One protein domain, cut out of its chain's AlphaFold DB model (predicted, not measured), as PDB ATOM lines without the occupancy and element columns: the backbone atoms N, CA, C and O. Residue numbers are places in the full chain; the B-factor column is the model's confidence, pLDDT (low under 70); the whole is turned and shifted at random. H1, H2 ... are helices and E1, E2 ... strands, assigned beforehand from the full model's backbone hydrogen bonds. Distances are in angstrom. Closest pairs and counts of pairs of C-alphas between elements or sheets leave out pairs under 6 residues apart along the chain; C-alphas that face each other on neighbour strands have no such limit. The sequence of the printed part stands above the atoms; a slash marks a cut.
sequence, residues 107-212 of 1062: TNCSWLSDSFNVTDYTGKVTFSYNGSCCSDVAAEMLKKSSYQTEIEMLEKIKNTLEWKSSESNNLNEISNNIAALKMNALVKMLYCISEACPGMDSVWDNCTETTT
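Overview. This is residues 107 to 212 of the 1062 residues of a protein of Caenorhabditis remanei (UniProt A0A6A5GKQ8). A small two-stranded hairpin, E1 and E2, packs mainly through E1 on H4, the longest helix. H4 lies between it and H3 and forms a long helical hairpin with H3, while the short H2 and the unnamed tail of residues 189 to 212 gather near the end where H4 finishes. At the other end, the turn of residues 163 to 169 sticks out. The printed part has 106 residues, with four named helices and two named strands in the order H1, E1, E2, H2, H3, H4; it is mostly helix, its sheet is antiparallel, and it is compact, with a radius of gyration of the C-alphas of 14.6 A and spans of 43 by 29 by 25 A.

Arrangement. E1, residues 115 to 119, and E2, residues 125 to 130, are an antiparallel hairpin at 172 degrees, with N 116 and O 129 within hydrogen-bond range at 3.0 A. The closest C-alphas of E1 and H4, residues 169 to 188, are those of Val 118 and Ala 179, 5.7 A apart. H4 touches H3, residues 146 to 164, at a shallow tilt of 16 degrees, opposite ways, closest at the C-alphas of Ile 151 and Ile 178, 5.8 A; they form a helical hairpin. H2, residues 136 to 142, is close to but not clearly touching H4, with the C-alphas of Leu 142 and Ala 185 closest at 7.4 A. H1, residues 110 to 113, is close to but not clearly touching H2, with the C-alphas of Ser 110 and Ala 139 closest at 7.6 A. In H2 and H3 every O i to N i+4 pair is within hydrogen-bond range, in H4 15 of 16, and H1 is too short for such a pair.

Along the chain. H1 begins at C-alpha 110 (30.463, -6.358, 6.340). E1 spans 13.6 A and E2 13.3 A. H3 spans 27.0 A, and H4 28.8 A, ending at C-alpha 188 (47.513, -10.763, 9.770).

Size, cuts and confidence. The two C-alphas farthest apart, of Lys 164 and Asp 201, are 44.1 A apart. The printed part has no cut, and the links between named elements are tight. The pLDDT is under 70 at residues 166 to 168, 203 and 209 to 212.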
ATOM      1  N   THR A 107      25.117  -9.389  13.766       85.00
ATOM      2  CA  THR A 107      26.321  -8.576  13.607       85.00
ATOM      3  C   THR A 107      26.515  -8.236  12.138       85.00
ATOM      4  O   THR A 107      26.602  -9.136  11.296       85.00
ATOM      5  N   ASN A 108      26.563  -6.943  11.808       91.31
ATOM      6  CA  ASN A 108      26.876  -6.533  10.446       91.31
ATOM      7  C   ASN A 108      28.381  -6.714  10.217       91.31
ATOM      8  O   ASN A 108      29.175  -5.791  10.373       91.31
ATOM      9  N   CYS A 109      28.748  -7.945   9.876       93.19
ATOM     10  CA  CYS A 109      30.110  -8.389   9.615       93.19
ATOM     11  C   CYS A 109      30.743  -7.744   8.369       93.19
ATOM     12  O   CYS A 109      31.908  -8.018   8.081       93.19
ATOM     13  N   SER A 110      30.013  -6.899   7.625       93.44
ATOM     14  CA  SER A 110      30.463  -6.358   6.340       93.44
ATOM     15  C   SER A 110      30.905  -7.509   5.416       93.44
ATOM     16  O   SER A 110      30.335  -8.602   5.452       93.44
ATOM     17  N   TRP A 111      31.960  -7.312   4.630       96.12
ATOM     18  CA  TRP A 111      32.517  -8.331   3.740       96.12
ATOM     19  C   TRP A 111      33.000  -9.616   4.435       96.12
ATOM     20  O   TRP A 111      33.264 -10.599   3.745       96.12
ATOM     21  N   LEU A 112      33.114  -9.671   5.772       96.88
ATOM     22  CA  LEU A 112      33.484 -10.911   6.465       96.88
ATOM     23  C   LEU A 112      32.407 -11.996   6.354       96.88
ATOM     24  O   LEU A 112      32.741 -13.165   6.530       96.88
ATOM     25  N   SER A 113      31.148 -11.665   6.042       95.81
ATOM     26  CA  SER A 113      30.138 -12.684   5.707       95.81
ATOM     27  C   SER A 113      30.191 -13.163   4.251       95.81
ATOM     28  O   SER A 113      29.536 -14.153   3.925       95.81
ATOM     29  N   ASP A 114      30.964 -12.507   3.382       96.19
ATOM     30  CA  ASP A 114      31.040 -12.837   1.958       96.19
ATOM     31  C   ASP A 114      32.186 -13.809   1.656       96.19
ATOM     32  O   ASP A 114      33.326 -13.635   2.092       96.19
ATOM     33  N   SER A 115      31.912 -14.824   0.835       96.62
ATOM     34  CA  SER A 115      32.955 -15.698   0.295       96.62
ATOM     35  C   SER A 115      33.711 -15.013  -0.848       96.62
ATOM     36  O   SER A 115      33.082 -14.551  -1.803       96.62
ATOM     37  N   PHE A 116      35.045 -15.025  -0.824       96.75
ATOM     38  CA  PHE A 116      35.877 -14.501  -1.912       96.75
ATOM     39  C   PHE A 116      37.119 -15.366  -2.157       96.75
ATOM     40  O   PHE A 116      37.537 -16.156  -1.313       96.75
ATOM     41  N   ASN A 117      37.728 -15.204  -3.332       96.69
ATOM     42  CA  ASN A 117      38.970 -15.871  -3.710       96.69
ATOM     43  C   ASN A 117      40.025 -14.821  -4.064       96.69
ATOM     44  O   ASN A 117      39.715 -13.858  -4.761       96.69
ATOM     45  N   VAL A 118      41.270 -15.043  -3.645       94.94
ATOM     46  CA  VAL A 118      42.438 -14.334  -4.182       94.94
ATOM     47  C   VAL A 118      43.092 -15.232  -5.221       94.94
ATOM     48  O   VAL A 118      43.368 -16.404  -4.951       94.94
ATOM     49  N   THR A 119      43.344 -14.685  -6.405       93.94
ATOM     50  CA  THR A 119      44.121 -15.340  -7.462       93.94
ATOM     51  C   THR A 119      45.502 -14.716  -7.587       93.94
ATOM     52  O   THR A 119      45.649 -13.502  -7.450       93.94
ATOM     53  N   ASP A 120      46.510 -15.524  -7.910       91.44
ATOM     54  CA  ASP A 120      47.796 -15.005  -8.376       91.44
ATOM     55  C   ASP A 120      47.701 -14.406  -9.795       91.44
ATOM     56  O   ASP A 120      46.668 -14.456 -10.466       91.44
ATOM     57  N   TYR A 121      48.820 -13.863 -10.278       88.12
ATOM     58  CA  TYR A 121      48.962 -13.290 -11.622       88.12
ATOM     59  C   TYR A 121      48.775 -14.307 -12.771       88.12
ATOM     60  O   TYR A 121      48.756 -13.909 -13.933       88.12
ATOM     61  N   THR A 122      48.645 -15.608 -12.480       92.75
ATOM     62  CA  THR A 122      48.289 -16.650 -13.460       92.75
ATOM     63  C   THR A 122      46.784 -16.948 -13.487       92.75
ATOM     64  O   THR A 122      46.333 -17.763 -14.289       92.75
ATOM     65  N   GLY A 123      45.995 -16.292 -12.625       91.75
ATOM     66  CA  GLY A 123      44.567 -16.555 -12.436       91.75
ATOM     67  C   GLY A 123      44.276 -17.774 -11.555       91.75
ATOM     68  O   GLY A 123      43.122 -18.187 -11.433       91.75
ATOM     69  N   LYS A 124      45.297 -18.373 -10.929       95.19
ATOM     70  CA  LYS A 124      45.134 -19.526 -10.040       95.19
ATOM     71  C   LYS A 124      44.766 -19.044  -8.639       95.19
ATOM     72  O   LYS A 124      45.461 -18.208  -8.071       95.19
ATOM     73  N   VAL A 125      43.709 -19.610  -8.055       95.56
ATOM     74  CA  VAL A 125      43.316 -19.325  -6.664       95.56
ATOM     75  C   VAL A 125      44.433 -19.759  -5.708       95.56
ATOM     76  O   VAL A 125      44.824 -20.929  -5.688       95.56
ATOM     77  N   THR A 126      44.945 -18.810  -4.926       96.25
ATOM     78  CA  THR A 126      45.974 -19.011  -3.892       96.25
ATOM     79  C   THR A 126      45.390 -18.997  -2.483       96.25
ATOM     80  O   THR A 126      45.920 -19.670  -1.602       96.25
ATOM     81  N   PHE A 127      44.285 -18.278  -2.281       95.94
ATOM     82  CA  PHE A 127      43.545 -18.205  -1.025       95.94
ATOM     83  C   PHE A 127      42.043 -18.177  -1.317       95.94
ATOM     84  O   PHE A 127      41.599 -17.528  -2.264       95.94
ATOM     85  N   SER A 128      41.263 -18.882  -0.503       96.88
ATOM     86  CA  SER A 128      39.807 -18.957  -0.615       96.88
ATOM     87  C   SER A 128      39.206 -18.758   0.767       96.88
ATOM     88  O   SER A 128      39.625 -19.409   1.725       96.88
ATOM     89  N   TYR A 129      38.245 -17.847   0.862       96.88
ATOM     90  CA  TYR A 129      37.514 -17.521   2.075       96.88
ATOM     91  C   TYR A 129      36.021 -17.772   1.859       96.88
ATOM     92  O   TYR A 129      35.478 -17.518   0.785       96.88
ATOM     93  N   ASN A 130      35.360 -18.297   2.886       96.25
ATOM     94  CA  ASN A 130      34.017 -18.879   2.825       96.25
ATOM     95  C   ASN A 130      32.947 -18.076   3.592       96.25
ATOM     96  O   ASN A 130      31.813 -18.540   3.670       96.25
ATOM     97  N   GLY A 131      33.295 -16.925   4.177       95.81
ATOM     98  CA  GLY A 131      32.384 -16.123   5.000       95.81
ATOM     99  C   GLY A 131      32.277 -16.540   6.478       95.81
ATOM    100  O   GLY A 131      31.382 -16.057   7.168       95.81
ATOM    101  N   SER A 132      33.126 -17.447   6.991       95.00
ATOM    102  CA  SER A 132      32.938 -18.011   8.344       95.00
ATOM    103  C   SER A 132      33.438 -17.147   9.510       95.00
ATOM    104  O   SER A 132      32.997 -17.356  10.636       95.00
ATOM    105  N   CYS A 133      34.325 -16.172   9.289       95.94
ATOM    106  CA  CYS A 133      34.847 -15.279  10.334       95.94
ATOM    107  C   CYS A 133      33.905 -14.089  10.614       95.94
ATOM    108  O   CYS A 133      34.307 -12.927  10.608       95.94
ATOM    109  N   CYS A 134      32.622 -14.380  10.832       95.88
ATOM    110  CA  CYS A 134      31.591 -13.394  11.146       95.88
ATOM    111  C   CYS A 134      31.220 -13.485  12.636       95.88
ATOM    112  O   CYS A 134      30.389 -14.299  13.037       95.88
ATOM    113  N   SER A 135      31.868 -12.654  13.455       96.44
ATOM    114  CA  SER A 135      31.611 -12.494  14.893       96.44
ATOM    115  C   SER A 135      31.691 -11.020  15.300       96.44
ATOM    116  O   SER A 135      32.293 -10.211  14.588       96.44
ATOM    117  N   ASP A 136      31.148 -10.669  16.469       95.75
ATOM    118  CA  ASP A 136      31.269  -9.317  17.035       95.75
ATOM    119  C   ASP A 136      32.732  -8.904  17.245       95.75
ATOM    120  O   ASP A 136      33.106  -7.770  16.944       95.75
ATOM    121  N   VAL A 137      33.581  -9.840  17.687       96.06
ATOM    122  CA  VAL A 137      35.018  -9.607  17.886       96.06
ATOM    123  C   VAL A 137      35.703  -9.301  16.554       96.06
ATOM    124  O   VAL A 137      36.474  -8.346  16.470       96.06
ATOM    125  N   ALA A 138      35.393 -10.054  15.493       96.69
ATOM    126  CA  ALA A 138      35.955  -9.793  14.171       96.69
ATOM    127  C   ALA A 138      35.481  -8.453  13.593       96.69
ATOM    128  O   ALA A 138      36.297  -7.690  13.078       96.69
ATOM    129  N   ALA A 139      34.189  -8.138  13.727       95.81
ATOM    130  CA  ALA A 139      33.609  -6.892  13.236       95.81
ATOM    131  C   ALA A 139      34.190  -5.656  13.952       95.81
ATOM    132  O   ALA A 139      34.604  -4.705  13.290       95.81
ATOM    133  N   GLU A 140      34.292  -5.669  15.286       95.38
ATOM    134  CA  GLU A 140      34.857  -4.549  16.054       95.38
ATOM    135  C   GLU A 140      36.378  -4.400  15.896       95.38
ATOM    136  O   GLU A 140      36.874  -3.274  15.971       95.38
ATOM    137  N   MET A 141      37.124  -5.486  15.658       94.69
ATOM    138  CA  MET A 141      38.554  -5.410  15.321       94.69
ATOM    139  C   MET A 141      38.765  -4.859  13.907       94.69
ATOM    140  O   MET A 141      39.557  -3.938  13.715       94.69
ATOM    141  N   LEU A 142      38.010  -5.359  12.923       95.31
ATOM    142  CA  LEU A 142      38.068  -4.891  11.538       95.31
ATOM    143  C   LEU A 142      37.729  -3.399  11.429       95.31
ATOM    144  O   LEU A 142      38.504  -2.640  10.853       95.31
ATOM    145  N   LYS A 143      36.636  -2.961  12.060       94.31
ATOM    146  CA  LYS A 143      36.165  -1.565  12.094       94.31
ATOM    147  C   LYS A 143      37.154  -0.571  12.726       94.31
ATOM    148  O   LYS A 143      37.034   0.627  12.497       94.31
ATOM    149  N   LYS A 144      38.127  -1.047  13.513       90.00
ATOM    150  CA  LYS A 144      39.213  -0.235  14.104       90.00
ATOM    151  C   LYS A 144      40.533  -0.343  13.335       90.00
ATOM    152  O   LYS A 144      41.509   0.299  13.713       90.00
ATOM    153  N   SER A 145      40.584  -1.164  12.287       93.75
ATOM    154  CA  SER A 145      41.786  -1.408  11.490       93.75
ATOM    155  C   SER A 145      41.845  -0.509  10.255       93.75
ATOM    156  O   SER A 145      40.823  -0.237   9.624       93.75
ATOM    157  N   SER A 146      43.057  -0.127   9.846       92.81
ATOM    158  CA  SER A 146      43.283   0.613   8.596       92.81
ATOM    159  C   SER A 146      42.789  -0.142   7.356       92.81
ATOM    160  O   SER A 146      42.377   0.490   6.387       92.81
ATOM    161  N   TYR A 147      42.778  -1.482   7.401       95.12
ATOM    162  CA  TYR A 147      42.284  -2.318   6.307       95.12
ATOM    163  C   TYR A 147      40.831  -2.008   5.947       95.12
ATOM    164  O   TYR A 147      40.507  -2.008   4.766       95.12
ATOM    165  N   GLN A 148      39.957  -1.737   6.925       94.81
ATOM    166  CA  GLN A 148      38.551  -1.464   6.621       94.81
ATOM    167  C   GLN A 148      38.398  -0.145   5.858       94.81
ATOM    168  O   GLN A 148      37.732  -0.122   4.826       94.81
ATOM    169  N   THR A 149      39.094   0.909   6.291       89.31
ATOM    170  CA  THR A 149      39.135   2.200   5.591       89.31
ATOM    171  C   THR A 149      39.694   2.062   4.173       89.31
ATOM    172  O   THR A 149      39.136   2.623   3.235       89.31
ATOM    173  N   GLU A 150      40.769   1.289   3.989       91.62
ATOM    174  CA  GLU A 150      41.400   1.063   2.681       91.62
ATOM    175  C   GLU A 150      40.508   0.225   1.739       91.62
ATOM    176  O   GLU A 150      40.413   0.509   0.543       91.62
ATOM    177  N   ILE A 151      39.788  -0.766   2.276       95.62
ATOM    178  CA  ILE A 151      38.810  -1.575   1.536       95.62
ATOM    179  C   ILE A 151      37.609  -0.722   1.108       95.62
ATOM    180  O   ILE A 151      37.270  -0.724  -0.074       95.62
ATOM    181  N   GLU A 152      37.000   0.044   2.019       94.50
ATOM    182  CA  GLU A 152      35.873   0.939   1.708       94.50
ATOM    183  C   GLU A 152      36.268   2.012   0.680       94.50
ATOM    184  O   GLU A 152      35.519   2.298  -0.258       94.50
ATOM    185  N   MET A 153      37.480   2.559   0.804       89.25
ATOM    186  CA  MET A 153      38.086   3.491  -0.148       89.25
ATOM    187  C   MET A 153      38.226   2.871  -1.548       89.25
ATOM    188  O   MET A 153      37.784   3.474  -2.531       89.25
ATOM    189  N   LEU A 154      38.788   1.661  -1.666       94.00
ATOM    190  CA  LEU A 154      38.916   0.981  -2.959       94.00
ATOM    191  C   LEU A 154      37.566   0.525  -3.532       94.00
ATOM    192  O   LEU A 154      37.393   0.557  -4.750       94.00
ATOM    193  N   GLU A 155      36.592   0.151  -2.703       95.25
ATOM    194  CA  GLU A 155      35.234  -0.189  -3.149       95.25
ATOM    195  C   GLU A 155      34.474   1.053  -3.651       95.25
ATOM    196  O   GLU A 155      33.861   1.007  -4.721       95.25
ATOM    197  N   LYS A 156      34.612   2.206  -2.981       92.25
ATOM    198  CA  LYS A 156      34.124   3.513  -3.464       92.25
ATOM    199  C   LYS A 156      34.761   3.888  -4.811       92.25
ATOM    200  O   LYS A 156      34.055   4.329  -5.723       92.25
ATOM    201  N   ILE A 157      36.070   3.670  -4.976       89.31
ATOM    202  CA  ILE A 157      36.784   3.878  -6.248       89.31
ATOM    203  C   ILE A 157      36.276   2.916  -7.329       89.31
ATOM    204  O   ILE A 157      35.954   3.366  -8.428       89.31
ATOM    205  N   LYS A 158      36.138   1.618  -7.025       94.56
ATOM    206  CA  LYS A 158      35.607   0.606  -7.949       94.56
ATOM    207  C   LYS A 158      34.233   1.009  -8.478       94.56
ATOM    208  O   LYS A 158      34.074   1.135  -9.688       94.56
ATOM    209  N   ASN A 159      33.289   1.296  -7.584       91.81
ATOM    210  CA  ASN A 159      31.928   1.704  -7.941       91.81
ATOM    211  C   ASN A 159      31.928   2.990  -8.795       91.81
ATOM    212  O   ASN A 159      31.141   3.132  -9.729       91.81
ATOM    213  N   THR A 160      32.862   3.910  -8.525       88.88
ATOM    214  CA  THR A 160      33.041   5.147  -9.304       88.88
ATOM    215  C   THR A 160      33.606   4.892 -10.707       88.88
ATOM    216  O   THR A 160      33.186   5.562 -11.652       88.88
ATOM    217  N   LEU A 161      34.539   3.946 -10.881       89.06
ATOM    218  CA  LEU A 161      35.036   3.554 -12.207       89.06
ATOM    219  C   LEU A 161      33.997   2.746 -12.991       89.06
ATOM    220  O   LEU A 161      33.842   2.988 -14.183       89.06
ATOM    221  N   GLU A 162      33.270   1.844 -12.332       92.44
ATOM    222  CA  GLU A 162      32.250   0.981 -12.943       92.44
ATOM    223  C   GLU A 162      31.079   1.799 -13.517       92.44
ATOM    224  O   GLU A 162      30.543   1.469 -14.573       92.44
ATOM    225  N   TRP A 163      30.761   2.944 -12.900       87.38
ATOM    226  CA  TRP A 163      29.856   3.947 -13.472       87.38
ATOM    227  C   TRP A 163      30.473   4.766 -14.625       87.38
ATOM    228  O   TRP A 163      29.770   5.147 -15.561       87.38
ATOM    229  N   LYS A 164      31.774   5.089 -14.561       84.38
ATOM    230  CA  LYS A 164      32.432   6.025 -15.496       84.38
ATOM    231  C   LYS A 164      32.991   5.387 -16.771       84.38
ATOM    232  O   LYS A 164      33.145   6.112 -17.753       84.38
ATOM    233  N   SER A 165      33.336   4.099 -16.778       77.31
ATOM    234  CA  SER A 165      33.981   3.452 -17.928       77.31
ATOM    235  C   SER A 165      33.596   1.984 -18.098       77.31
ATOM    236  O   SER A 165      33.721   1.179 -17.179       77.31
ATOM    237  N   SER A 166      33.228   1.620 -19.327       66.88
ATOM    238  CA  SER A 166      33.081   0.230 -19.770       66.88
ATOM    239  C   SER A 166      34.406  -0.425 -20.198       66.88
ATOM    240  O   SER A 166      34.416  -1.610 -20.533       66.88
ATOM    241  N   GLU A 167      35.523   0.310 -20.205       68.94
ATOM    242  CA  GLU A 167      36.849  -0.225 -20.539       68.94
ATOM    243  C   GLU A 167      37.489  -0.848 -19.286       68.94
ATOM    244  O   GLU A 167      37.991  -0.171 -18.389       68.94
ATOM    245  N   SER A 168      37.402  -2.177 -19.200       64.88
ATOM    246  CA  SER A 168      37.328  -2.923 -17.937       64.88
ATOM    247  C   SER A 168      38.652  -3.260 -17.238       64.88
ATOM    248  O   SER A 168      38.629  -3.838 -16.150       64.88
ATOM    249  N   ASN A 169      39.807  -2.915 -17.814       83.44
ATOM    250  CA  ASN A 169      41.106  -3.411 -17.333       83.44
ATOM    251  C   ASN A 169      41.410  -3.001 -15.877       83.44
ATOM    252  O   ASN A 169      41.773  -3.854 -15.066       83.44
ATOM    253  N   ASN A 170      41.184  -1.733 -15.516       87.00
ATOM    254  CA  ASN A 170      41.481  -1.224 -14.170       87.00
ATOM    255  C   ASN A 170      40.552  -1.814 -13.090       87.00
ATOM    256  O   ASN A 170      40.950  -1.938 -11.935       87.00
ATOM    257  N   LEU A 171      39.320  -2.208 -13.443       92.44
ATOM    258  CA  LEU A 171      38.352  -2.773 -12.489       92.44
ATOM    259  C   LEU A 171      38.784  -4.151 -11.967       92.44
ATOM    260  O   LEU A 171      38.510  -4.478 -10.809       92.44
ATOM    261  N   ASN A 172      39.493  -4.932 -12.787       90.94
ATOM    262  CA  ASN A 172      40.084  -6.202 -12.365       90.94
ATOM    263  C   ASN A 172      41.250  -5.977 -11.392       90.94
ATOM    264  O   ASN A 172      41.326  -6.657 -10.372       90.94
ATOM    265  N   GLU A 173      42.122  -5.002 -11.662       92.12
ATOM    266  CA  GLU A 173      43.241  -4.660 -10.774       92.12
ATOM    267  C   GLU A 173      42.743  -4.164  -9.407       92.12
ATOM    268  O   GLU A 173      43.147  -4.697  -8.375       92.12
ATOM    269  N   ILE A 174      41.777  -3.238  -9.388       93.75
ATOM    270  CA  ILE A 174      41.151  -2.754  -8.147       93.75
ATOM    271  C   ILE A 174      40.466  -3.906  -7.390       93.75
ATOM    272  O   ILE A 174      40.633  -4.025  -6.178       93.75
ATOM    273  N   SER A 175      39.744  -4.795  -8.085       94.81
ATOM    274  CA  SER A 175      39.089  -5.951  -7.447       94.81
ATOM    275  C   SER A 175      40.092  -6.946  -6.847       94.81
ATOM    276  O   SER A 175      39.851  -7.468  -5.758       94.81
ATOM    277  N   ASN A 176      41.232  -7.170  -7.507       92.88
ATOM    278  CA  ASN A 176      42.315  -8.005  -6.982       92.88
ATOM    279  C   ASN A 176      42.974  -7.367  -5.749       92.88
ATOM    280  O   ASN A 176      43.240  -8.067  -4.774       92.88
ATOM    281  N   ASN A 177      43.178  -6.045  -5.756       94.06
ATOM    282  CA  ASN A 177      43.729  -5.311  -4.616       94.06
ATOM    283  C   ASN A 177      42.783  -5.364  -3.402       94.06
ATOM    284  O   ASN A 177      43.230  -5.676  -2.300       94.06
ATOM    285  N   ILE A 178      41.470  -5.186  -3.603       96.62
ATOM    286  CA  ILE A 178      40.453  -5.375  -2.550       96.62
ATOM    287  C   ILE A 178      40.523  -6.799  -1.974       96.62
ATOM    288  O   ILE A 178      40.560  -6.971  -0.757       96.62
ATOM    289  N   ALA A 179      40.587  -7.830  -2.824       96.12
ATOM    290  CA  ALA A 179      40.679  -9.220  -2.370       96.12
ATOM    291  C   ALA A 179      41.982  -9.499  -1.588       96.12
ATOM    292  O   ALA A 179      41.959 -10.208  -0.580       96.12
ATOM    293  N   ALA A 180      43.105  -8.904  -2.002       95.25
ATOM    294  CA  ALA A 180      44.384  -9.004  -1.301       95.25
ATOM    295  C   ALA A 180      44.366  -8.297   0.069       95.25
ATOM    296  O   ALA A 180      44.887  -8.846   1.040       95.25
ATOM    297  N   LEU A 181      43.726  -7.128   0.191       96.44
ATOM    298  CA  LEU A 181      43.532  -6.454   1.482       96.44
ATOM    299  C   LEU A 181      42.621  -7.255   2.416       96.44
ATOM    300  O   LEU A 181      42.972  -7.451   3.578       96.44
ATOM    301  N   LYS A 182      41.510  -7.798   1.906       97.44
ATOM    302  CA  LYS A 182      40.614  -8.681   2.671       97.44
ATOM    303  C   LYS A 182      41.342  -9.933   3.174       97.44
ATOM    304  O   LYS A 182      41.192 -10.316   4.334       97.44
ATOM    305  N   MET A 183      42.207 -10.531   2.350       96.19
ATOM    306  CA  MET A 183      43.095 -11.620   2.775       96.19
ATOM    307  C   MET A 183      44.113 -11.169   3.834       96.19
ATOM    308  O   MET A 183      44.303 -11.888   4.812       96.19
ATOM    309  N   ASN A 184      44.748 -10.002   3.688       95.69
ATOM    310  CA  ASN A 184      45.693  -9.487   4.687       95.69
ATOM    311  C   ASN A 184      45.009  -9.214   6.037       95.69
ATOM    312  O   ASN A 184      45.551  -9.602   7.069       95.69
ATOM    313  N   ALA A 185      43.809  -8.628   6.044       96.56
ATOM    314  CA  ALA A 185      43.023  -8.403   7.258       96.56
ATOM    315  C   ALA A 185      42.650  -9.721   7.966       96.56
ATOM    316  O   ALA A 185      42.779  -9.825   9.186       96.56
ATOM    317  N   LEU A 186      42.261 -10.758   7.211       96.31
ATOM    318  CA  LEU A 186      42.055 -12.098   7.767       96.31
ATOM    319  C   LEU A 186      43.359 -12.668   8.347       96.31
ATOM    320  O   LEU A 186      43.434 -12.957   9.536       96.31
ATOM    321  N   VAL A 187      44.403 -12.787   7.526       95.12
ATOM    322  CA  VAL A 187      45.626 -13.547   7.837       95.12
ATOM    323  C   VAL A 187      46.530 -12.865   8.872       95.12
ATOM    324  O   VAL A 187      47.180 -13.564   9.646       95.12
ATOM    325  N   LYS A 188      46.596 -11.527   8.899       95.00
ATOM    326  CA  LYS A 188      47.513 -10.763   9.770       95.00
ATOM    327  C   LYS A 188      46.874 -10.237  11.058       95.00
ATOM    328  O   LYS A 188      47.593  -9.734  11.920       95.00
ATOM    329  N   MET A 189      45.548 -10.305  11.185       94.94
ATOM    330  CA  MET A 189      44.817  -9.731  12.319       94.94
ATOM    331  C   MET A 189      43.735 -10.673  12.852       94.94
ATOM    332  O   MET A 189      43.798 -11.052  14.017       94.94
ATOM    333  N   LEU A 190      42.762 -11.085  12.034       96.31
ATOM    334  CA  LEU A 190      41.602 -11.833  12.540       96.31
ATOM    335  C   LEU A 190      41.933 -13.295  12.886       96.31
ATOM    336  O   LEU A 190      41.555 -13.768  13.951       96.31
ATOM    337  N   TYR A 191      42.718 -13.988  12.058       95.50
ATOM    338  CA  TYR A 191      43.181 -15.364  12.312       95.50
ATOM    339  C   TYR A 191      44.149 -15.472  13.509       95.50
ATOM    340  O   TYR A 191      44.450 -16.574  13.969       95.50
ATOM    341  N   CYS A 192      44.606 -14.331  14.029       95.12
ATOM    342  CA  CYS A 192      45.449 -14.210  15.216       95.12
ATOM    343  C   CYS A 192      44.656 -14.022  16.516       95.12
ATOM    344  O   CYS A 192      45.247 -13.940  17.591       95.12
ATOM    345  N   ILE A 193      43.325 -13.950  16.428       94.75
ATOM    346  CA  ILE A 193      42.419 -13.750  17.557       94.75
ATOM    347  C   ILE A 193      41.454 -14.936  17.585       94.75
ATOM    348  O   ILE A 193      40.532 -15.020  16.777       94.75
ATOM    349  N   SER A 194      41.650 -15.855  18.534       92.94
ATOM    350  CA  SER A 194      40.907 -17.125  18.634       92.94
ATOM    351  C   SER A 194      39.380 -16.965  18.664       92.94
ATOM    352  O   SER A 194      38.653 -17.864  18.251       92.94
ATOM    353  N   GLU A 195      38.894 -15.825  19.156       94.56
ATOM    354  CA  GLU A 195      37.467 -15.501  19.281       94.56
ATOM    355  C   GLU A 195      36.893 -14.785  18.044       94.56
ATOM    356  O   GLU A 195      35.676 -14.712  17.890       94.56
ATOM    357  N   ALA A 196      37.739 -14.277  17.139       95.12
ATOM    358  CA  ALA A 196      37.288 -13.569  15.943       95.12
ATOM    359  C   ALA A 196      36.684 -14.529  14.904       95.12
ATOM    360  O   ALA A 196      35.626 -14.236  14.345       95.12
ATOM    361  N   CYS A 197      37.310 -15.688  14.675       95.94
ATOM    362  CA  CYS A 197      36.891 -16.650  13.650       95.94
ATOM    363  C   CYS A 197      36.414 -17.987  14.257       95.94
ATOM    364  O   CYS A 197      37.112 -18.999  14.140       95.94
ATOM    365  N   PRO A 198      35.234 -18.033  14.911       91.56
ATOM    366  CA  PRO A 198      34.712 -19.262  15.505       91.56
ATOM    367  C   PRO A 198      34.522 -20.361  14.445       91.56
ATOM    368  O   PRO A 198      33.987 -20.121  13.365       91.56
ATOM    369  N   GLY A 199      34.964 -21.581  14.762       86.75
ATOM    370  CA  GLY A 199      34.979 -22.716  13.827       86.75
ATOM    371  C   GLY A 199      36.246 -22.830  12.967       86.75
ATOM    372  O   GLY A 199      36.323 -23.718  12.121       86.75
ATOM    373  N   MET A 200      37.252 -21.974  13.176       87.88
ATOM    374  CA  MET A 200      38.604 -22.190  12.656       87.88
ATOM    375  C   MET A 200      39.429 -22.995  13.674       87.88
ATOM    376  O   MET A 200      40.137 -22.432  14.503       87.88
ATOM    377  N   ASP A 201      39.333 -24.329  13.605       76.50
ATOM    378  CA  ASP A 201      39.918 -25.276  14.581       76.50
ATOM    379  C   ASP A 201      41.459 -25.232  14.710       76.50
ATOM    380  O   ASP A 201      42.027 -25.845  15.617       76.50
ATOM    381  N   SER A 202      42.143 -24.507  13.821       76.81
ATOM    382  CA  SER A 202      43.589 -24.275  13.860       76.81
ATOM    383  C   SER A 202      43.876 -22.785  14.016       76.81
ATOM    384  O   SER A 202      43.675 -22.017  13.073       76.81
ATOM    385  N   VAL A 203      44.405 -22.389  15.177       67.56
ATOM    386  CA  VAL A 203      45.012 -21.061  15.370       67.56
ATOM    387  C   VAL A 203      46.132 -20.880  14.343       67.56
ATOM    388  O   VAL A 203      46.882 -21.814  14.055       67.56
ATOM    389  N   TRP A 204      46.233 -19.694  13.749       85.12
ATOM    390  CA  TRP A 204      47.191 -19.439  12.680       85.12
ATOM    391  C   TRP A 204      48.579 -19.124  13.253       85.12
ATOM    392  O   TRP A 204      48.819 -18.030  13.752       85.12
ATOM    393  N   ASP A 205      49.524 -20.065  13.168       82.75
ATOM    394  CA  ASP A 205      50.843 -19.946  13.821       82.75
ATOM    395  C   ASP A 205      51.693 -18.733  13.369       82.75
ATOM    396  O   ASP A 205      52.646 -18.344  14.046       82.75
ATOM    397  N   ASN A 206      51.381 -18.107  12.226       83.19
ATOM    398  CA  ASN A 206      52.185 -17.032  11.631       83.19
ATOM    399  C   ASN A 206      51.734 -15.608  12.035       83.19
ATOM    400  O   ASN A 206      51.688 -14.701  11.208       83.19
ATOM    401  N   CYS A 207      51.415 -15.400  13.312       85.19
ATOM    402  CA  CYS A 207      50.904 -14.126  13.847       85.19
ATOM    403  C   CYS A 207      51.984 -13.154  14.355       85.19
ATOM    404  O   CYS A 207      51.730 -12.293  15.195       85.19
ATOM    405  N   THR A 208      53.215 -13.273  13.852       77.94
ATOM    406  CA  THR A 208      54.353 -12.471  14.340       77.94
ATOM    407  C   THR A 208      54.249 -10.974  14.013       77.94
ATOM    408  O   THR A 208      54.770 -10.156  14.772       77.94
ATOM    409  N   GLU A 209      53.538 -10.590  12.946       60.44
ATOM    410  CA  GLU A 209      53.352  -9.182  12.553       60.44
ATOM    411  C   GLU A 209      52.292  -8.429  13.380       60.44
ATOM    412  O   GLU A 209      52.334  -7.201  13.451       60.44
ATOM    413  N   THR A 210      51.366  -9.124  14.050       54.81
ATOM    414  CA  THR A 210      50.252  -8.496  14.795       54.81
ATOM    415  C   THR A 210      50.713  -7.785  16.080       54.81
ATOM    416  O   THR A 210      49.946  -7.063  16.712       54.81
ATOM    417  N   THR A 211      51.986  -7.937  16.462       42.62
ATOM    418  CA  THR A 211      52.591  -7.436  17.713       42.62
ATOM    419  C   THR A 211      52.875  -5.919  17.716       42.62
ATOM    420  O   THR A 211      53.903  -5.469  18.221       42.62
ATOM    421  N   THR A 212      51.971  -5.100  17.171       40.88
ATOM    422  CA  THR A 212      52.065  -3.628  17.228       40.88
ATOM    423  C   THR A 212      51.261  -3.092  18.414       40.88
ATOM    424  O   THR A 212      50.123  -2.666  18.265       40.88
TER     425      THR A 212